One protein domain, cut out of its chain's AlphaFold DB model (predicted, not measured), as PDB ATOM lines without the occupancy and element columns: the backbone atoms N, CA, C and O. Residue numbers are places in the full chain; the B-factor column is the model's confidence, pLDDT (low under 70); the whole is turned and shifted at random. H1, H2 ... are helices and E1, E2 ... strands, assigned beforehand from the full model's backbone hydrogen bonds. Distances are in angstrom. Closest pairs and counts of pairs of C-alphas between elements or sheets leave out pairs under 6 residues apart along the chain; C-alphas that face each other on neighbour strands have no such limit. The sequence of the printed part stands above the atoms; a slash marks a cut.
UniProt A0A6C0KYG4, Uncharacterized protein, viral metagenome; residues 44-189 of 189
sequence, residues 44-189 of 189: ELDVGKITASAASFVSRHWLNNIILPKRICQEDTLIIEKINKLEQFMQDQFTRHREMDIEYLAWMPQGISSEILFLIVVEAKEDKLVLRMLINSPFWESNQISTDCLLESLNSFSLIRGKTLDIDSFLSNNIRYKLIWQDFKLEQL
ATOM      1  N   GLU A  44     -28.096  29.936  -7.535       96.19
ATOM      2  CA  GLU A  44     -26.982  30.702  -8.083       96.19
ATOM      3  C   GLU A  44     -26.206  29.949  -9.165       96.19
ATOM      4  O   GLU A  44     -25.588  30.589 -10.014       96.19
ATOM      5  N   LEU A  45     -26.227  28.610  -9.150       96.00
ATOM      6  CA  LEU A  45     -25.518  27.794 -10.136       96.00
ATOM      7  C   LEU A  45     -26.190  27.848 -11.509       96.00
ATOM      8  O   LEU A  45     -25.534  27.568 -12.512       96.00
ATOM      9  N   ASP A  46     -27.458  28.265 -11.567       96.12
ATOM     10  CA  ASP A  46     -28.144  28.536 -12.827       96.12
ATOM     11  C   ASP A  46     -27.665  29.866 -13.450       96.12
ATOM     12  O   ASP A  46     -27.996  30.158 -14.597       96.12
ATOM     13  N   VAL A  47     -26.875  30.686 -12.737       97.44
ATOM     14  CA  VAL A  47     -26.340  31.974 -13.214       97.44
ATOM     15  C   VAL A  47     -24.831  31.882 -13.443       97.44
ATOM     16  O   VAL A  47     -24.033  31.762 -12.518       97.44
ATOM     17  N   GLY A  48     -24.412  32.021 -14.700       95.81
ATOM     18  CA  GLY A  48     -23.002  32.056 -15.086       95.81
ATOM     19  C   GLY A  48     -22.541  33.455 -15.488       95.81
ATOM     20  O   GLY A  48     -23.239  34.147 -16.228       95.81
ATOM     21  N   LYS A  49     -21.333  33.865 -15.077       96.94
ATOM     22  CA  LYS A  49     -20.670  35.041 -15.666       96.94
ATOM     23  C   LYS A  49     -20.211  34.726 -17.087       96.94
ATOM     24  O   LYS A  49     -19.614  33.680 -17.334       96.94
ATOM     25  N   ILE A  50     -20.430  35.662 -18.001       97.31
ATOM     26  CA  ILE A  50     -19.969  35.593 -19.389       97.31
ATOM     27  C   ILE A  50     -19.211  36.871 -19.753       97.31
ATOM     28  O   ILE A  50     -19.322  37.901 -19.093       97.31
ATOM     29  N   THR A  51     -18.410  36.817 -20.813       96.12
ATOM     30  CA  THR A  51     -17.735  38.013 -21.327       96.12
ATOM     31  C   THR A  51     -18.712  38.890 -22.113       96.12
ATOM     32  O   THR A  51     -19.696  38.400 -22.673       96.12
ATOM     33  N   ALA A  52     -18.396  40.183 -22.254       94.88
ATOM     34  CA  ALA A  52     -19.130  41.080 -23.152       94.88
ATOM     35  C   ALA A  52     -19.183  40.533 -24.593       94.88
ATOM     36  O   ALA A  52     -20.217  40.588 -25.256       94.88
ATOM     37  N   SER A  53     -18.081  39.931 -25.060       94.94
ATOM     38  CA  SER A  53     -18.004  39.304 -26.383       94.94
ATOM     39  C   SER A  53     -18.935  38.100 -26.527       94.94
ATOM     40  O   SER A  53     -19.574  37.959 -27.569       94.94
ATOM     41  N   ALA A  54     -19.060  37.259 -25.494       96.44
ATOM     42  CA  ALA A  54     -19.995  36.139 -25.488       96.44
ATOM     43  C   ALA A  54     -21.448  36.635 -25.470       96.44
ATOM     44  O   ALA A  54     -22.262  36.147 -26.250       96.44
ATOM     45  N   ALA A  55     -21.759  37.653 -24.661       96.94
ATOM     46  CA  ALA A  55     -23.083  38.270 -24.637       96.94
ATOM     47  C   ALA A  55     -23.476  38.839 -26.014       96.94
ATOM     48  O   ALA A  55     -24.554  38.516 -26.512       96.94
ATOM     49  N   SER A  56     -22.578  39.594 -26.667       96.12
ATOM     50  CA  SER A  56     -22.790  40.133 -28.025       96.12
ATOM     51  C   SER A  56     -22.895  39.035 -29.089       96.12
ATOM     52  O   SER A  56     -23.605  39.165 -30.086       96.12
ATOM     53  N   PHE A  57     -22.164  37.930 -28.934       96.56
ATOM     54  CA  PHE A  57     -22.280  36.796 -29.849       96.56
ATOM     55  C   PHE A  57     -23.663  36.140 -29.749       96.56
ATOM     56  O   PHE A  57     -24.314  35.914 -30.768       96.56
ATOM     57  N   VAL A  58     -24.131  35.876 -28.526       95.69
ATOM     58  CA  VAL A  58     -25.438  35.254 -28.269       95.69
ATOM     59  C   VAL A  58     -26.582  36.159 -28.728       95.69
ATOM     60  O   VAL A  58     -27.472  35.690 -29.438       95.69
ATOM     61  N   SER A  59     -26.539  37.454 -28.395       96.19
ATOM     62  CA  SER A  59     -27.556  38.433 -28.799       96.19
ATOM     63  C   SER A  59     -27.668  38.538 -30.324       96.19
ATOM     64  O   SER A  59     -28.768  38.443 -30.870       96.19
ATOM     65  N   ARG A  60     -26.541  38.650 -31.042       94.19
ATOM     66  CA  ARG A  60     -26.517  38.688 -32.514       94.19
ATOM     67  C   ARG A  60     -26.991  37.386 -33.131       94.19
ATOM     68  O   ARG A  60     -27.666  37.399 -34.159       94.19
ATOM     69  N   HIS A  61     -26.666  36.257 -32.511       92.56
ATOM     70  CA  HIS A  61     -27.171  34.972 -32.963       92.56
ATOM     71  C   HIS A  61     -28.696  34.907 -32.848       92.56
ATOM     72  O   HIS A  61     -29.356  34.550 -33.821       92.56
ATOM     73  N   TRP A  62     -29.282  35.313 -31.719       93.81
ATOM     74  CA  TRP A  62     -30.741  35.429 -31.578       93.81
ATOM     75  C   TRP A  62     -31.347  36.379 -32.609       93.81
ATOM     76  O   TRP A  62     -32.299  36.002 -33.286       93.81
ATOM     77  N   LEU A  63     -30.748  37.556 -32.798       93.12
ATOM     78  CA  LEU A  63     -31.186  38.541 -33.784       93.12
ATOM     79  C   LEU A  63     -31.249  37.953 -35.199       93.12
ATOM     80  O   LEU A  63     -32.261  38.089 -35.882       93.12
ATOM     81  N   ASN A  64     -30.202  37.243 -35.624       89.88
ATOM     82  CA  ASN A  64     -30.173  36.598 -36.935       89.88
ATOM     83  C   ASN A  64     -31.307  35.577 -37.085       89.88
ATOM     84  O   ASN A  64     -31.950  35.526 -38.129       89.88
ATOM     85  N   ASN A  65     -31.596  34.795 -36.044       87.00
ATOM     86  CA  ASN A  65     -32.693  33.826 -36.081       87.00
ATOM     87  C   ASN A  65     -34.074  34.485 -36.171       87.00
ATOM     88  O   ASN A  65     -34.956  33.933 -36.821       87.00
ATOM     89  N   ILE A  66     -34.244  35.657 -35.561       87.44
ATOM     90  CA  ILE A  66     -35.483  36.439 -35.627       87.44
ATOM     91  C   ILE A  66     -35.669  37.089 -37.009       87.44
ATOM     92  O   ILE A  66     -36.794  37.194 -37.490       87.44
ATOM     93  N   ILE A  67     -34.584  37.543 -37.649       86.81
ATOM     94  CA  ILE A  67     -34.635  38.287 -38.924       86.81
ATOM     95  C   ILE A  67     -34.689  37.358 -40.149       86.81
ATOM     96  O   ILE A  67     -35.215  37.748 -41.188       86.81
ATOM     97  N   LEU A  68     -34.148  36.137 -40.061       82.69
ATOM     98  CA  LEU A  68     -34.148  35.172 -41.173       82.69
ATOM     99  C   LEU A  68     -35.553  34.853 -41.751       82.69
ATOM    100  O   LEU A  68     -35.667  34.701 -42.972       82.69
ATOM    101  N   PRO A  69     -36.625  34.726 -40.946       78.38
ATOM    102  CA  PRO A  69     -37.993  34.570 -41.438       78.38
ATOM    103  C   PRO A  69     -38.518  35.791 -42.215       78.38
ATOM    104  O   PRO A  69     -38.225  36.937 -41.902       78.38
ATOM    105  N   LYS A  70     -39.410  35.560 -43.192       71.75
ATOM    106  CA  LYS A  70     -40.023  36.632 -44.013       71.75
ATOM    107  C   LYS A  70     -40.948  37.586 -43.241       71.75
ATOM    108  O   LYS A  70     -41.332  38.620 -43.782       71.75
ATOM    109  N   ARG A  71     -41.365  37.222 -42.028       77.69
ATOM    110  CA  ARG A  71     -42.266  38.010 -41.181       77.69
ATOM    111  C   ARG A  71     -41.771  37.942 -39.744       77.69
ATOM    112  O   ARG A  71     -41.626  36.847 -39.212       77.69
ATOM    113  N   ILE A  72     -41.557  39.109 -39.150       81.31
ATOM    114  CA  ILE A  72     -41.176  39.265 -37.746       81.31
ATOM    115  C   ILE A  72     -42.460  39.328 -36.914       81.31
ATOM    116  O   ILE A  72     -43.399  40.048 -37.273       81.31
ATOM    117  N   CYS A  73     -42.522  38.547 -35.838       78.56
ATOM    118  CA  CYS A  73     -43.634  38.579 -34.895       78.56
ATOM    119  C   CYS A  73     -43.553  39.833 -34.005       78.56
ATOM    120  O   CYS A  73     -42.487  40.424 -33.813       78.56
ATOM    121  N   GLN A  74     -44.683  40.276 -33.454       77.44
ATOM    122  CA  GLN A  74     -44.700  41.488 -32.627       77.44
ATOM    123  C   GLN A  74     -43.892  41.287 -31.334       77.44
ATOM    124  O   GLN A  74     -43.198  42.196 -30.880       77.44
ATOM    125  N   GLU A  75     -43.932  40.080 -30.778       76.00
ATOM    126  CA  GLU A  75     -43.199  39.666 -29.584       76.00
ATOM    127  C   GLU A  75     -41.682  39.773 -29.790       76.00
ATOM    128  O   GLU A  75     -40.962  40.267 -28.920       76.00
ATOM    129  N   ASP A  76     -41.214  39.394 -30.980       84.06
ATOM    130  CA  ASP A  76     -39.805  39.448 -31.359       84.06
ATOM    131  C   ASP A  76     -39.290  40.885 -31.503       84.06
ATOM    132  O   ASP A  76     -38.112  41.150 -31.258       84.06
ATOM    133  N   THR A  77     -40.168  41.835 -31.839       87.62
ATOM    134  CA  THR A  77     -39.800  43.256 -31.972       87.62
ATOM    135  C   THR A  77     -39.238  43.802 -30.657       87.62
ATOM    136  O   THR A  77     -38.212  44.480 -30.652       87.62
ATOM    137  N   LEU A  78     -39.835  43.421 -29.523       87.56
ATOM    138  CA  LEU A  78     -39.345  43.812 -28.197       87.56
ATOM    139  C   LEU A  78     -37.974  43.201 -27.877       87.56
ATOM    140  O   LEU A  78     -37.160  43.823 -27.192       87.56
ATOM    141  N   ILE A  79     -37.706  41.983 -28.351       90.38
ATOM    142  CA  ILE A  79     -36.409  41.318 -28.163       90.38
ATOM    143  C   ILE A  79     -35.344  42.006 -29.024       90.38
ATOM    144  O   ILE A  79     -34.264  42.308 -28.517       90.38
ATOM    145  N   ILE A  80     -35.664  42.341 -30.278       93.06
ATOM    146  CA  ILE A  80     -34.787  43.114 -31.171       93.06
ATOM    147  C   ILE A  80     -34.416  44.457 -30.532       93.06
ATOM    148  O   ILE A  80     -33.238  44.806 -30.476       93.06
ATOM    149  N   GLU A  81     -35.390  45.198 -29.999       92.94
ATOM    150  CA  GLU A  81     -35.126  46.475 -29.323       92.94
ATOM    151  C   GLU A  81     -34.165  46.321 -28.141       92.94
ATOM    152  O   GLU A  81     -33.263  47.140 -27.956       92.94
ATOM    153  N   LYS A  82     -34.334  45.267 -27.336       93.75
ATOM    154  CA  LYS A  82     -33.435  44.972 -26.215       93.75
ATOM    155  C   LYS A  82     -32.026  44.610 -26.681       93.75
ATOM    156  O   LYS A  82     -31.068  45.067 -26.062       93.75
ATOM    157  N   ILE A  83     -31.897  43.833 -27.758       96.12
ATOM    158  CA  ILE A  83     -30.602  43.494 -28.365       96.12
ATOM    159  C   ILE A  83     -29.913  44.762 -28.879       96.12
ATOM    160  O   ILE A  83     -28.757  45.000 -28.550       96.12
ATOM    161  N   ASN A  84     -30.627  45.628 -29.597       95.62
ATOM    162  CA  ASN A  84     -30.067  46.892 -30.078       95.62
ATOM    163  C   ASN A  84     -29.602  47.786 -28.920       95.62
ATOM    164  O   ASN A  84     -28.512  48.354 -28.976       95.62
ATOM    165  N   LYS A  85     -30.388  47.862 -27.835       95.12
ATOM    166  CA  LYS A  85     -29.990  48.568 -26.608       95.12
ATOM    167  C   LYS A  85     -28.730  47.966 -25.979       95.12
ATOM    168  O   LYS A  85     -27.918  48.724 -25.463       95.12
ATOM    169  N   LEU A  86     -28.554  46.641 -26.019       95.56
ATOM    170  CA  LEU A  86     -27.358  45.975 -25.493       95.56
ATOM    171  C   LEU A  86     -26.116  46.357 -26.292       95.56
ATOM    172  O   LEU A  86     -25.114  46.748 -25.700       95.56
ATOM    173  N   GLU A  87     -26.181  46.262 -27.621       94.81
ATOM    174  CA  GLU A  87     -25.039  46.588 -28.481       94.81
ATOM    175  C   GLU A  87     -24.671  48.072 -28.359       94.81
ATOM    176  O   GLU A  87     -23.494  48.410 -28.217       94.81
ATOM    177  N   GLN A  88     -25.673  48.960 -28.313       94.19
ATOM    178  CA  GLN A  88     -25.446  50.380 -28.051       94.19
ATOM    179  C   GLN A  88     -24.802  50.597 -26.676       94.19
ATOM    180  O   GLN A  88     -23.837  51.350 -26.567       94.19
ATOM    181  N   PHE A  89     -25.300  49.925 -25.636       92.94
ATOM    182  CA  PHE A  89     -24.741  50.023 -24.291       92.94
ATOM    183  C   PHE A  89     -23.275  49.580 -24.259       92.94
ATOM    184  O   PHE A  89     -22.439  50.302 -23.721       92.94
ATOM    185  N   MET A  90     -22.940  48.444 -24.878       92.12
ATOM    186  CA  MET A  90     -21.559  47.966 -24.983       92.12
ATOM    187  C   MET A  90     -20.667  48.994 -25.687       92.12
ATOM    188  O   MET A  90     -19.603  49.334 -25.174       92.12
ATOM    189  N   GLN A  91     -21.107  49.536 -26.826       90.81
ATOM    190  CA  GLN A  91     -20.357  50.550 -27.572       90.81
ATOM    191  C   GLN A  91     -20.161  51.844 -26.767       90.81
ATOM    192  O   GLN A  91     -19.077  52.438 -26.789       90.81
ATOM    193  N   ASP A  92     -21.179  52.268 -26.021       89.56
ATOM    194  CA  ASP A  92     -21.096  53.424 -25.132       89.56
ATOM    195  C   ASP A  92     -20.088  53.194 -23.998       89.56
ATOM    196  O   ASP A  92     -19.347  54.119 -23.679       89.56
ATOM    197  N   GLN A  93     -19.999  51.984 -23.427       84.75
ATOM    198  CA  GLN A  93     -18.983  51.659 -22.410       84.75
ATOM    199  C   GLN A  93     -17.553  51.720 -22.968       84.75
ATOM    200  O   GLN A  93     -16.643  52.174 -22.282       84.75
ATOM    201  N   PHE A  94     -17.338  51.296 -24.218       79.75
ATOM    202  CA  PHE A  94     -16.013  51.378 -24.848       79.75
ATOM    203  C   PHE A  94     -15.601  52.814 -25.192       79.75
ATOM    204  O   PHE A  94     -14.420  53.150 -25.151       79.75
ATOM    205  N   THR A  95     -16.557  53.661 -25.578       80.94
ATOM    206  CA  THR A  95     -16.276  55.027 -26.052       80.94
ATOM    207  C   THR A  95     -16.256  56.045 -24.918       80.94
ATOM    208  O   THR A  95     -15.388  56.920 -24.864       80.94
ATOM    209  N   ARG A  96     -17.198  55.933 -23.984       70.56
ATOM    210  CA  ARG A  96     -17.297  56.777 -22.799       70.56
ATOM    211  C   ARG A  96     -16.608  56.012 -21.685       70.56
ATOM    212  O   ARG A  96     -17.182  55.064 -21.170       70.56
ATOM    213  N   HIS A  97     -15.400  56.428 -21.316       63.22
ATOM    214  CA  HIS A  97     -14.622  55.871 -20.204       63.22
ATOM    215  C   HIS A  97     -15.313  56.159 -18.854       63.22
ATOM    216  O   HIS A  97     -14.801  56.892 -18.015       63.22
ATOM    217  N   ARG A  98     -16.539  55.669 -18.664       64.94
ATOM    218  CA  ARG A  98     -17.218  55.675 -17.376       64.94
ATOM    219  C   ARG A  98     -16.693  54.477 -16.606       64.94
ATOM    220  O   ARG A  98     -16.781  53.354 -17.089       64.94
ATOM    221  N   GLU A  99     -16.177  54.731 -15.412       71.12
ATOM    222  CA  GLU A  99     -15.728  53.714 -14.458       71.12
ATOM    223  C   GLU A  99     -16.937  52.983 -13.850       71.12
ATOM    224  O   GLU A  99     -17.237  53.103 -12.666       71.12
ATOM    225  N   MET A 100     -17.711  52.285 -14.679       85.44
ATOM    226  CA  MET A 100     -18.739  51.366 -14.209       85.44
ATOM    227  C   MET A 100     -18.186  49.950 -14.292       85.44
ATOM    228  O   MET A 100     -17.760  49.506 -15.356       85.44
ATOM    229  N   ASP A 101     -18.210  49.234 -13.170       92.50
ATOM    230  CA  ASP A 101     -17.886  47.811 -13.149       92.50
ATOM    231  C   ASP A 101     -19.098  47.029 -13.669       92.50
ATOM    232  O   ASP A 101     -20.069  46.776 -12.953       92.50
ATOM    233  N   ILE A 102     -19.098  46.751 -14.972       95.06
ATOM    234  CA  ILE A 102     -20.190  46.058 -15.652       95.06
ATOM    235  C   ILE A 102     -19.886  44.567 -15.736       95.06
ATOM    236  O   ILE A 102     -18.877  44.149 -16.304       95.06
ATOM    237  N   GLU A 103     -20.840  43.756 -15.286       96.19
ATOM    238  CA  GLU A 103     -20.803  42.310 -15.449       96.19
ATOM    239  C   GLU A 103     -21.937  41.830 -16.362       96.19
ATOM    240  O   GLU A 103     -23.084  42.279 -16.276       96.19
ATOM    241  N   TYR A 104     -21.608  40.867 -17.222       97.69
ATOM    242  CA  TYR A 104     -22.558  40.186 -18.093       97.69
ATOM    243  C   TYR A 104     -22.795  38.785 -17.542       97.69
ATOM    244  O   TYR A 104     -21.844  38.041 -17.296       97.69
ATOM    245  N   LEU A 105     -24.056  38.426 -17.340       98.38
ATOM    246  CA  LEU A 105     -24.460  37.125 -16.820       98.38
ATOM    247  C   LEU A 105     -25.382  36.421 -17.821       98.38
ATOM    248  O   LEU A 105     -26.072  37.056 -18.624       98.38
ATOM    249  N   ALA A 106     -25.402  35.099 -17.744       97.81
ATOM    250  CA  ALA A 106     -26.332  34.234 -18.443       97.81
ATOM    251  C   ALA A 106     -27.076  33.375 -17.426       97.81
ATOM    252  O   ALA A 106     -26.440  32.725 -16.598       97.81
ATOM    253  N   TRP A 107     -28.403  33.344 -17.516       97.50
ATOM    254  CA  TRP A 107     -29.202  32.368 -16.779       97.50
ATOM    255  C   TRP A 107     -29.475  31.149 -17.659       97.50
ATOM    256  O   TRP A 107     -29.981  31.277 -18.782       97.50
ATOM    257  N   MET A 108     -29.070  29.987 -17.155       95.06
ATOM    258  CA  MET A 108     -28.986  28.702 -17.844       95.06
ATOM    259  C   MET A 108     -29.502  27.582 -16.925       95.06
ATOM    260  O   MET A 108     -28.722  26.716 -16.521       95.06
ATOM    261  N   PRO A 109     -30.796  27.590 -16.560       93.12
ATOM    262  CA  PRO A 109     -31.371  26.533 -15.739       93.12
ATOM    263  C   PRO A 109     -31.238  25.172 -16.428       93.12
ATOM    264  O   PRO A 109     -31.141  25.071 -17.658       93.12
ATOM    265  N   GLN A 110     -31.251  24.101 -15.636       89.75
ATOM    266  CA  GLN A 110     -31.004  22.759 -16.146       89.75
ATOM    267  C   GLN A 110     -32.078  22.339 -17.163       89.75
ATOM    268  O   GLN A 110     -33.267  22.282 -16.858       89.75
ATOM    269  N   GLY A 111     -31.652  21.979 -18.371       84.25
ATOM    270  CA  GLY A 111     -32.510  21.450 -19.430       84.25
ATOM    271  C   GLY A 111     -31.895  20.229 -20.111       84.25
ATOM    272  O   GLY A 111     -30.868  19.702 -19.681       84.25
ATOM    273  N   ILE A 112     -32.515  19.785 -21.208       79.62
ATOM    274  CA  ILE A 112     -31.962  18.733 -22.086       79.62
ATOM    275  C   ILE A 112     -30.609  19.181 -22.672       79.62
ATOM    276  O   ILE A 112     -29.703  18.373 -22.879       79.62
ATOM    277  N   SER A 113     -30.473  20.480 -22.917       80.00
ATOM    278  CA  SER A 113     -29.271  21.164 -23.378       80.00
ATOM    279  C   SER A 113     -28.961  22.341 -22.454       80.00
ATOM    280  O   SER A 113     -29.861  22.937 -21.863       80.00
ATOM    281  N   SER A 114     -27.677  22.694 -22.350       81.69
ATOM    282  CA  SER A 114     -27.249  23.939 -21.705       81.69
ATOM    283  C   SER A 114     -27.594  25.103 -22.627       81.69
ATOM    284  O   SER A 114     -26.910  25.332 -23.626       81.69
ATOM    285  N   GLU A 115     -28.669  25.816 -22.311       88.50
ATOM    286  CA  GLU A 115     -29.185  26.919 -23.116       88.50
ATOM    287  C   GLU A 115     -29.258  28.192 -22.286       88.50
ATOM    288  O   GLU A 115     -29.660  28.177 -21.128       88.50
ATOM    289  N   ILE A 116     -28.881  29.310 -22.901       94.62
ATOM    290  CA  ILE A 116     -29.052  30.626 -22.292       94.62
ATOM    291  C   ILE A 116     -30.501  31.037 -22.501       94.62
ATOM    292  O   ILE A 116     -30.935  31.233 -23.637       94.62
ATOM    293  N   LEU A 117     -31.240  31.181 -21.406       94.19
ATOM    294  CA  LEU A 117     -32.607  31.687 -21.449       94.19
ATOM    295  C   LEU A 117     -32.643  33.198 -21.314       94.19
ATOM    296  O   LEU A 117     -33.489  33.840 -21.930       94.19
ATOM    297  N   PHE A 118     -31.726  33.771 -20.534       96.12
ATOM    298  CA  PHE A 118     -31.658  35.209 -20.326       96.12
ATOM    299  C   PHE A 118     -30.215  35.704 -20.345       96.12
ATOM    300  O   PHE A 118     -29.354  35.159 -19.655       96.12
ATOM    301  N   LEU A 119     -29.975  36.768 -21.110       97.94
ATOM    302  CA  LEU A 119     -28.800  37.622 -20.965       97.94
ATOM    303  C   LEU A 119     -29.126  38.733 -19.974       97.94
ATOM    304  O   LEU A 119     -30.169  39.391 -20.068       97.94
ATOM    305  N   ILE A 120     -28.221  38.938 -19.029       98.19
ATOM    306  CA  ILE A 120     -28.409  39.839 -17.901       98.19
ATOM    307  C   ILE A 120     -27.203  40.772 -17.849       98.19
ATOM    308  O   ILE A 120     -26.060  40.327 -17.942       98.19
ATOM    309  N   VAL A 121     -27.453  42.070 -17.698       97.44
ATOM    310  CA  VAL A 121     -26.404  43.072 -17.475       97.44
ATOM    311  C   VAL A 121     -26.602  43.650 -16.090       97.44
ATOM    312  O   VAL A 121     -27.677  44.181 -15.791       97.44
ATOM    313  N   VAL A 122     -25.564  43.567 -15.264       97.19
ATOM    314  CA  VAL A 122     -25.544  44.167 -13.930       97.19
ATOM    315  C   VAL A 122     -24.378  45.135 -13.799       97.19
ATOM    316  O   VAL A 122     -23.327  44.960 -14.409       97.19
ATOM    317  N   GLU A 123     -24.568  46.160 -12.982       95.75
ATOM    318  CA  GLU A 123     -23.492  47.024 -12.507       95.75
ATOM    319  C   GLU A 123     -23.114  46.584 -11.097       95.75
ATOM    320  O   GLU A 123     -23.938  46.619 -10.175       95.75
ATOM    321  N   ALA A 124     -21.871  46.150 -10.938       94.88
ATOM    322  CA  ALA A 124     -21.309  45.788  -9.660       94.88
ATOM    323  C   ALA A 124     -20.889  47.045  -8.893       94.88
ATOM    324  O   ALA A 124     -20.110  47.872  -9.357       94.88
ATOM    325  N   LYS A 125     -21.420  47.181  -7.680       94.81
ATOM    326  CA  LYS A 125     -20.979  48.148  -6.668       94.81
ATOM    327  C   LYS A 125     -20.423  47.396  -5.471       94.81
ATOM    328  O   LYS A 125     -20.509  46.168  -5.443       94.81
ATOM    329  N   GLU A 126     -19.869  48.115  -4.504       91.94
ATOM    330  CA  GLU A 126     -19.282  47.538  -3.288       91.94
ATOM    331  C   GLU A 126     -20.254  46.560  -2.600       91.94
ATOM    332  O   GLU A 126     -20.006  45.356  -2.618       91.94
ATOM    333  N   ASP A 127     -21.436  47.039  -2.193       94.69
ATOM    334  CA  ASP A 127     -22.410  46.240  -1.423       94.69
ATOM    335  C   ASP A 127     -23.614  45.725  -2.231       94.69
ATOM    336  O   ASP A 127     -24.530  45.092  -1.692       94.69
ATOM    337  N   LYS A 128     -23.674  46.025  -3.534       95.69
ATOM    338  CA  LYS A 128     -24.838  45.672  -4.358       95.69
ATOM    339  C   LYS A 128     -24.529  45.333  -5.809       95.69
ATOM    340  O   LYS A 128     -23.570  45.832  -6.392       95.69
ATOM    341  N   LEU A 129     -25.387  44.504  -6.399       96.75
ATOM    342  CA  LEU A 129     -25.483  44.270  -7.837       96.75
ATOM    343  C   LEU A 129     -26.739  44.968  -8.353       96.75
ATOM    344  O   LEU A 129     -27.850  44.618  -7.967       96.75
ATOM    345  N   VAL A 130     -26.569  45.971  -9.213       96.50
ATOM    346  CA  VAL A 130     -27.691  46.726  -9.783       96.50
ATOM    347  C   VAL A 130     -28.072  46.121 -11.127       96.50
ATOM    348  O   VAL A 130     -27.277  46.158 -12.066       96.50
ATOM    349  N   LEU A 131     -29.292  45.602 -11.253       96.94
ATOM    350  CA  LEU A 131     -29.808  45.086 -12.519       96.94
ATOM    351  C   LEU A 131     -30.023  46.243 -13.503       96.94
ATOM    352  O   LEU A 131     -30.787  47.171 -13.234       96.94
ATOM    353  N   ARG A 132     -29.347  46.194 -14.656       94.94
ATOM    354  CA  ARG A 132     -29.439  47.220 -15.707       94.94
ATOM    355  C   ARG A 132     -30.277  46.760 -16.888       94.94
ATOM    356  O   ARG A 132     -31.117  47.519 -17.366       94.94
ATOM    357  N   MET A 133     -30.065  45.533 -17.359       95.38
ATOM    358  CA  MET A 133     -30.778  45.002 -18.521       95.38
ATOM    359  C   MET A 133     -31.090  43.521 -18.370       95.38
ATOM    360  O   MET A 133     -30.313  42.766 -17.789       95.38
ATOM    361  N   LEU A 134     -32.215  43.120 -18.963       95.38
ATOM    362  CA  LEU A 134     -32.660  41.737 -19.025       95.38
ATOM    363  C   LEU A 134     -33.242  41.424 -20.406       95.38
ATOM    364  O   LEU A 134     -34.239  42.022 -20.836       95.38
ATOM    365  N   ILE A 135     -32.630  40.464 -21.094       94.62
ATOM    366  CA  ILE A 135     -32.986  40.064 -22.455       94.62
ATOM    367  C   ILE A 135     -33.284  38.576 -22.448       94.62
ATOM    368  O   ILE A 135     -32.397  37.769 -22.196       94.62
ATOM    369  N   ASN A 136     -34.535  38.224 -22.717       91.69
ATOM    370  CA  ASN A 136     -34.958  36.840 -22.845       91.69
ATOM    371  C   ASN A 136     -34.611  36.300 -24.238       91.69
ATOM    372  O   ASN A 136     -34.664  37.030 -25.230       91.69
ATOM    373  N   SER A 137     -34.310  35.009 -24.295       91.06
ATOM    374  CA  SER A 137     -34.196  34.247 -25.531       91.06
ATOM    375  C   SER A 137     -35.513  34.330 -26.318       91.06
ATOM    376  O   SER A 137     -36.585  34.237 -25.709       91.06
ATOM    377  N   PRO A 138     -35.469  34.459 -27.657       87.69
ATOM    378  CA  PRO A 138     -36.666  34.374 -28.498       87.69
ATOM    379  C   PRO A 138     -37.251  32.958 -28.564       87.69
ATOM    380  O   PRO A 138     -38.362  32.767 -29.038       87.69
ATOM    381  N   PHE A 139     -36.510  31.956 -28.088       84.25
ATOM    382  CA  PHE A 139     -36.950  30.559 -28.057       84.25
ATOM    383  C   PHE A 139     -37.553  30.150 -26.707       84.25
ATOM    384  O   PHE A 139     -37.931  28.990 -26.538       84.25
ATOM    385  N   TRP A 140     -37.587  31.080 -25.748       85.44
ATOM    386  CA  TRP A 140     -38.146  30.855 -24.424       85.44
ATOM    387  C   TRP A 140     -39.624  31.250 -24.367       85.44
ATOM    388  O   TRP A 140     -40.016  32.308 -24.861       85.44
ATOM    389  N   GLU A 141     -40.423  30.428 -23.695       81.50
ATOM    390  CA  GLU A 141     -41.828  30.678 -23.377       81.50
ATOM    391  C   GLU A 141     -42.038  30.616 -21.852       81.50
ATOM    392  O   GLU A 141     -41.418  29.818 -21.148       81.50
ATOM    393  N   SER A 142     -42.944  31.440 -21.312       79.62
ATOM    394  CA  SER A 142     -43.153  31.567 -19.856       79.62
ATOM    395  C   SER A 142     -43.732  30.326 -19.173       79.62
ATOM    396  O   SER A 142     -43.701  30.231 -17.953       79.62
ATOM    397  N   ASN A 143     -44.268  29.383 -19.943       81.06
ATOM    398  CA  ASN A 143     -44.719  28.074 -19.463       81.06
ATOM    399  C   ASN A 143     -43.557  27.086 -19.230       81.06
ATOM    400  O   ASN A 143     -43.767  26.077 -18.564       81.06
ATOM    401  N   GLN A 144     -42.358  27.347 -19.764       84.38
ATOM    402  CA  GLN A 144     -41.220  26.423 -19.683       84.38
ATOM    403  C   GLN A 144     -40.488  26.506 -18.339       84.38
ATOM    404  O   GLN A 144     -39.946  25.502 -17.878       84.38
ATOM    405  N   ILE A 145     -40.429  27.708 -17.750       85.94
ATOM    406  CA  ILE A 145     -39.912  28.002 -16.404       85.94
ATOM    407  C   ILE A 145     -40.348  29.414 -15.985       85.94
ATOM    408  O   ILE A 145     -40.345  30.328 -16.814       85.94
ATOM    409  N   SER A 146     -40.716  29.601 -14.710       87.56
ATOM    410  CA  SER A 146     -41.140  30.914 -14.205       87.56
ATOM    411  C   SER A 146     -39.980  31.913 -14.176       87.56
ATOM    412  O   SER A 146     -38.833  31.572 -13.880       87.56
ATOM    413  N   THR A 147     -40.293  33.186 -14.423       88.31
ATOM    414  CA  THR A 147     -39.363  34.305 -14.218       88.31
ATOM    415  C   THR A 147     -39.089  34.605 -12.746       88.31
ATOM    416  O   THR A 147     -38.177  35.377 -12.457       88.31
ATOM    417  N   ASP A 148     -39.839  34.016 -11.818       90.50
ATOM    418  CA  ASP A 148     -39.558  34.119 -10.381       90.50
ATOM    419  C   ASP A 148     -38.323  33.296 -10.013       90.50
ATOM    420  O   ASP A 148     -37.469  33.762  -9.264       90.50
ATOM    421  N   CYS A 149     -38.140  32.139 -10.662       93.38
ATOM    422  CA  CYS A 149     -36.929  31.328 -10.536       93.38
ATOM    423  C   CYS A 149     -35.679  32.108 -10.967       93.38
ATOM    424  O   CYS A 149     -34.623  31.985 -10.350       93.38
ATOM    425  N   LEU A 150     -35.786  32.952 -12.001       95.25
ATOM    426  CA  LEU A 150     -34.700  33.850 -12.404       95.25
ATOM    427  C   LEU A 150     -34.382  34.870 -11.303       95.25
ATOM    428  O   LEU A 150     -33.210  35.103 -11.007       95.25
ATOM    429  N   LEU A 151     -35.407  35.491 -10.709       94.94
ATOM    430  CA  LEU A 151     -35.213  36.465  -9.636       94.94
ATOM    431  C   LEU A 151     -34.566  35.809  -8.407       94.94
ATOM    432  O   LEU A 151     -33.621  36.359  -7.846       94.94
ATOM    433  N   GLU A 152     -35.019  34.613  -8.037       95.38
ATOM    434  CA  GLU A 152     -34.436  33.808  -6.963       95.38
ATOM    435  C   GLU A 152     -32.972  33.442  -7.253       95.38
ATOM    436  O   GLU A 152     -32.105  33.645  -6.402       95.38
ATOM    437  N   SER A 153     -32.669  33.017  -8.485       97.00
ATOM    438  CA  SER A 153     -31.299  32.719  -8.926       97.00
ATOM    439  C   SER A 153     -30.381  33.940  -8.808       97.00
ATOM    440  O   SER A 153     -29.255  33.836  -8.324       97.00
ATOM    441  N   LEU A 154     -30.862  35.121  -9.214       97.06
ATOM    442  CA  LEU A 154     -30.112  36.378  -9.126       97.06
ATOM    443  C   LEU A 154     -29.920  36.856  -7.684       97.06
ATOM    444  O   LEU A 154     -28.854  37.384  -7.351       97.06
ATOM    445  N   ASN A 155     -30.926  36.667  -6.830       96.25
ATOM    446  CA  ASN A 155     -30.822  36.959  -5.405       96.25
ATOM    447  C   ASN A 155     -29.784  36.047  -4.744       96.25
ATOM    448  O   ASN A 155     -28.861  36.565  -4.116       96.25
ATOM    449  N   SER A 156     -29.861  34.727  -4.955       96.88
ATOM    450  CA  SER A 156     -28.869  33.778  -4.423       96.88
ATOM    451  C   SER A 156     -27.456  34.106  -4.919       96.88
ATOM    452  O   SER A 156     -26.520  34.233  -4.126       96.88
ATOM    453  N   PHE A 157     -27.309  34.376  -6.224       97.12
ATOM    454  CA  PHE A 157     -26.033  34.762  -6.832       97.12
ATOM    455  C   PHE A 157     -25.439  36.040  -6.221       97.12
ATOM    456  O   PHE A 157     -24.221  36.155  -6.070       97.12
ATOM    457  N   SER A 158     -26.282  37.009  -5.856       96.38
ATOM    458  CA  SER A 158     -25.844  38.240  -5.188       96.38
ATOM    459  C   SER A 158     -25.425  37.968  -3.742       96.38
ATOM    460  O   SER A 158     -24.340  38.384  -3.331       96.38
ATOM    461  N   LEU A 159     -26.239  37.212  -2.998       96.00
ATOM    462  CA  LEU A 159     -26.030  36.906  -1.582       96.00
ATOM    463  C   LEU A 159     -24.736  36.127  -1.331       96.00
ATOM    464  O   LEU A 159     -23.972  36.488  -0.439       96.00
ATOM    465  N   ILE A 160     -24.432  35.117  -2.152       96.00
ATOM    466  CA  ILE A 160     -23.189  34.329  -2.039       96.00
ATOM    467  C   ILE A 160     -21.939  35.183  -2.272       96.00
ATOM    468  O   ILE A 160     -20.854  34.871  -1.784       96.00
ATOM    469  N   ARG A 161     -22.087  36.309  -2.973       95.00
ATOM    470  CA  ARG A 161     -21.021  37.295  -3.180       95.00
ATOM    471  C   ARG A 161     -20.983  38.379  -2.102       95.00
ATOM    472  O   ARG A 161     -20.230  39.336  -2.262       95.00
ATOM    473  N   GLY A 162     -21.796  38.259  -1.051       95.12
ATOM    474  CA  GLY A 162     -21.929  39.263   0.002       95.12
ATOM    475  C   GLY A 162     -22.596  40.557  -0.468       95.12
ATOM    476  O   GLY A 162     -22.354  41.603   0.123       95.12
ATOM    477  N   LYS A 163     -23.396  40.514  -1.543       96.06
ATOM    478  CA  LYS A 163     -24.045  41.688  -2.143       96.06
ATOM    479  C   LYS A 163     -25.564  41.576  -2.094       96.06
ATOM    480  O   LYS A 163     -26.133  40.490  -2.129       96.06
ATOM    481  N   THR A 164     -26.226  42.724  -2.102       96.12
ATOM    482  CA  THR A 164     -27.682  42.818  -2.283       96.12
ATOM    483  C   THR A 164     -28.038  43.024  -3.757       96.12
ATOM    484  O   THR A 164     -27.311  43.702  -4.486       96.12
ATOM    485  N   LEU A 165     -29.141  42.437  -4.225       96.56
ATOM    486  CA  LEU A 165     -29.646  42.682  -5.578       96.56
ATOM    487  C   LEU A 165     -30.550  43.924  -5.576       96.56
ATOM    488  O   LEU A 165     -31.558  43.967  -4.875       96.56
ATOM    489  N   ASP A 166     -30.214  44.919  -6.393       95.19
ATOM    490  CA  ASP A 166     -31.015  46.126  -6.608       95.19
ATOM    491  C   ASP A 166     -31.657  46.073  -8.000       95.19
ATOM    492  O   ASP A 166     -30.981  46.188  -9.027       95.19
ATOM    493  N   ILE A 167     -32.977  45.889  -8.030       94.25
ATOM    494  CA  ILE A 167     -33.779  45.810  -9.262       94.25
ATOM    495  C   ILE A 167     -34.647  47.048  -9.497       94.25
ATOM    496  O   ILE A 167     -35.309  47.140 -10.531       94.25
ATOM    497  N   ASP A 168     -34.668  48.014  -8.579       90.69
ATOM    498  CA  ASP A 168     -35.669  49.086  -8.588       90.69
ATOM    499  C   ASP A 168     -35.519  49.979  -9.823       90.69
ATOM    500  O   ASP A 168     -36.495  50.314 -10.508       90.69
ATOM    501  N   SER A 169     -34.268  50.289 -10.179       87.81
ATOM    502  CA  SER A 169     -33.970  51.065 -11.387       87.81
ATOM    503  C   SER A 169     -34.418  50.346 -12.667       87.81
ATOM    504  O   SER A 169     -34.919  50.988 -13.592       87.81
ATOM    505  N   PHE A 170     -34.333  49.013 -12.699       91.25
ATOM    506  CA  PHE A 170     -34.810  48.202 -13.816       91.25
ATOM    507  C   PHE A 170     -36.342  48.187 -13.879       91.25
ATOM    508  O   PHE A 170     -36.914  48.430 -14.944       91.25
ATOM    509  N   LEU A 171     -37.014  47.976 -12.745       89.62
ATOM    510  CA  LEU A 171     -38.474  47.884 -12.672       89.62
ATOM    511  C   LEU A 171     -39.189  49.182 -13.055       89.62
ATOM    512  O   LEU A 171     -40.276  49.125 -13.632       89.62
ATOM    513  N   SER A 172     -38.582  50.343 -12.790       86.19
ATOM    514  CA  SER A 172     -39.160  51.642 -13.173       86.19
ATOM    515  C   SER A 172     -39.413  51.772 -14.683       86.19
ATOM    516  O   SER A 172     -40.388  52.400 -15.086       86.19
ATOM    517  N   ASN A 173     -38.593  51.108 -15.504       83.25
ATOM    518  CA  ASN A 173     -38.672  51.144 -16.966       83.25
ATOM    519  C   ASN A 173     -39.231  49.851 -17.583       83.25
ATOM    520  O   ASN A 173     -39.390  49.766 -18.799       83.25
ATOM    521  N   ASN A 174     -39.520  48.829 -16.769       85.56
ATOM    522  CA  ASN A 174     -39.916  47.500 -17.229       85.56
ATOM    523  C   ASN A 174     -41.195  47.024 -16.523       85.56
ATOM    524  O   ASN A 174     -41.175  46.105 -15.704       85.56
ATOM    525  N   ILE A 175     -42.326  47.637 -16.889       83.31
ATOM    526  CA  ILE A 175     -43.641  47.429 -16.253       83.31
ATOM    527  C   ILE A 175     -44.036  45.946 -16.190       83.31
ATOM    528  O   ILE A 175     -44.548  45.502 -15.169       83.31
ATOM    529  N   ARG A 176     -43.752  45.154 -17.233       83.25
ATOM    530  CA  ARG A 176     -44.060  43.713 -17.242       83.25
ATOM    531  C   ARG A 176     -43.420  42.973 -16.065       83.25
ATOM    532  O   ARG A 176     -44.108  42.233 -15.376       83.25
ATOM    533  N   TYR A 177     -42.128  43.184 -15.824       84.81
ATOM    534  CA  TYR A 177     -41.431  42.550 -14.701       84.81
ATOM    535  C   TYR A 177     -41.848  43.150 -13.365       84.81
ATOM    536  O   TYR A 177     -41.870  42.446 -12.367       84.81
ATOM    537  N   LYS A 178     -42.231  44.432 -13.349       85.88
ATOM    538  CA  LYS A 178     -42.783  45.060 -12.150       85.88
ATOM    539  C   LYS A 178     -44.070  44.366 -11.714       85.88
ATOM    540  O   LYS A 178     -44.204  44.111 -10.533       85.88
ATOM    541  N   LEU A 179     -44.962  44.044 -12.650       82.81
ATOM    542  CA  LEU A 179     -46.196  43.319 -12.351       82.81
ATOM    543  C   LEU A 179     -45.903  41.889 -11.882       82.81
ATOM    544  O   LEU A 179     -46.372  41.499 -10.827       82.81
ATOM    545  N   ILE A 180     -45.068  41.146 -12.615       83.00
ATOM    546  CA  ILE A 180     -44.783  39.737 -12.296       83.00
ATOM    547  C   ILE A 180     -44.071  39.593 -10.942       83.00
ATOM    548  O   ILE A 180     -44.457  38.782 -10.112       83.00
ATOM    549  N   TRP A 181     -43.052  40.413 -10.675       84.31
ATOM    550  CA  TRP A 181     -42.261  40.310  -9.444       84.31
ATOM    551  C   TRP A 181     -42.854  41.078  -8.254       84.31
ATOM    552  O   TRP A 181     -42.304  41.022  -7.154       84.31
ATOM    553  N   GLN A 182     -43.950  41.818  -8.445       71.31
ATOM    554  CA  GLN A 182     -44.718  42.371  -7.327       71.31
ATOM    555  C   GLN A 182     -45.443  41.266  -6.562       71.31
ATOM    556  O   GLN A 182     -45.407  41.284  -5.333       71.31
ATOM    557  N   ASP A 183     -46.011  40.292  -7.274       60.28
ATOM    558  CA  ASP A 183     -46.691  39.144  -6.670       60.28
ATOM    559  C   ASP A 183     -45.706  38.288  -5.858       60.28
ATOM    560  O   ASP A 183     -45.980  37.935  -4.713       60.28
ATOM    561  N   PHE A 184     -44.484  38.096  -6.368       57.25
ATOM    562  CA  PHE A 184     -43.414  37.395  -5.648       57.25
ATOM    563  C   PHE A 184     -43.062  38.032  -4.289       57.25
ATOM    564  O   PHE A 184     -42.821  37.327  -3.311       57.25
ATOM    565  N   LYS A 185     -43.053  39.372  -4.190       58.25
ATOM    566  CA  LYS A 185     -42.790  40.068  -2.914       58.25
ATOM    567  C   LYS A 185     -43.911  39.871  -1.887       58.25
ATOM    568  O   LYS A 185     -43.654  40.055  -0.701       58.25
ATOM    569  N   LEU A 186     -45.130  39.549  -2.323       46.94
ATOM    570  CA  LEU A 186     -46.279  39.331  -1.440       46.94
ATOM    571  C   LEU A 186     -46.317  37.908  -0.871       46.94
ATOM    572  O   LEU A 186     -46.811  37.730   0.233       46.94
ATOM    573  N   GLU A 187     -45.778  36.917  -1.583       44.47
ATOM    574  CA  GLU A 187     -45.740  35.517  -1.127       44.47
ATOM    575  C   GLU A 187     -44.631  35.228  -0.096       44.47
ATOM    576  O   GLU A 187     -44.672  34.206   0.585       44.47
ATOM    577  N   GLN A 188     -43.640  36.119   0.028       46.62
ATOM    578  CA  GLN A 188     -42.528  35.994   0.985       46.62
ATOM    579  C   GLN A 188     -42.742  36.755   2.311       46.62
ATOM    580  O   GLN A 188     -41.836  36.766   3.148       46.62
ATOM    581  N   LEU A 189     -43.901  37.403   2.492       39.94
ATOM    582  CA  LEU A 189     -44.325  38.088   3.725       39.94
ATOM    583  C   LEU A 189     -45.272  37.207   4.547       39.94
ATOM    584  O   LEU A 189     -45.137  37.237   5.792       39.94
TER     585      LEU A 189
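What this domain is: This is residues 44 to 189 of the 189 residues of an uncharacterized protein of viral metagenome (UniProt A0A6C0KYG4). A strongly twisted sheet of five strands has the hairpin of H1 and H2 over one face and curls round H3 on the other, in three layers, helices on both faces of a sheet; H4 grazes the sheet and H5 packs by one part on the beginning of H3. The 146 printed residues hold five named helices and five named strands, in the order E1 H1 H2 E2 E3 E4 H3 E5 H4 H5, of mixed class. The sheet's order is E1 E2 E3 E4 E5, antiparallel but for the parallel pair E4 and E5. The whole is compact, with a radius of gyration of the C-alphas of 15.3 A and spans of 47 by 40 by 31 A.

Where its parts are: Find C-alpha 47 at (-26.340, 31.974, -13.214), where E1, residues 47 to 50, begins. H1, residues 52 to 67, runs 22.3 A; H2, residues 74 to 95, runs 32.2 A from (-44.700, 41.488, -32.627). Next come E2, residues 101 to 107, 19.5 A; E3, residues 118 to 124, 18.2 A; and E4, residues 128 to 136, 22.9 A, which bends by 57 degrees at residue 132. H3, residues 147 to 160, runs 20.2 A, before E5, residues 164 to 166, and H4, residues 168 to 173. H5, residues 175 to 187, runs 19.4 A and ends at (-45.740, 35.517, -1.127).

How they stand to each other: Look first at E1 and E2, antiparallel, with N 48 and O 106 at 2.9 A. E2, E3 and E4 form a meander, each strand the antiparallel neighbour of the one before: N 105 and O 120 are 2.8 A apart, N 121 and O 133 2.9 A. E4, H3 and E5 form a strand-helix-strand unit, two parallel neighbour strands with a helix between, its crossover right-handed; N 129 and O 164 are 2.8 A apart. H1 and H2 touch, closest at the C-alphas of Ser 59 and Ile 83, 5.9 A, at a shallow tilt of 30 degrees, opposite ways. H2's height over the sheet is 9.4 A. H3 and H5 touch through residues 147 to 148 and 180 to 184 alone, the C-alphas of Asp 148 and Trp 181 closest at 6.8 A. Every O i to N i+4 pair is within hydrogen-bond range in H1 and H3; H2 has 16 of 18, H4 1 of 2, H5 7 of 9.

The domain as a whole: The farthest C-alphas, of Lys 70 and Leu 189, are 48.0 A apart. The printed part has no cut, and no link is long. Residues 94 to 99, of which 94 to 95 belong to H2, stand free. Confidence is under 70 at residues 97 to 98 and 183 to 189.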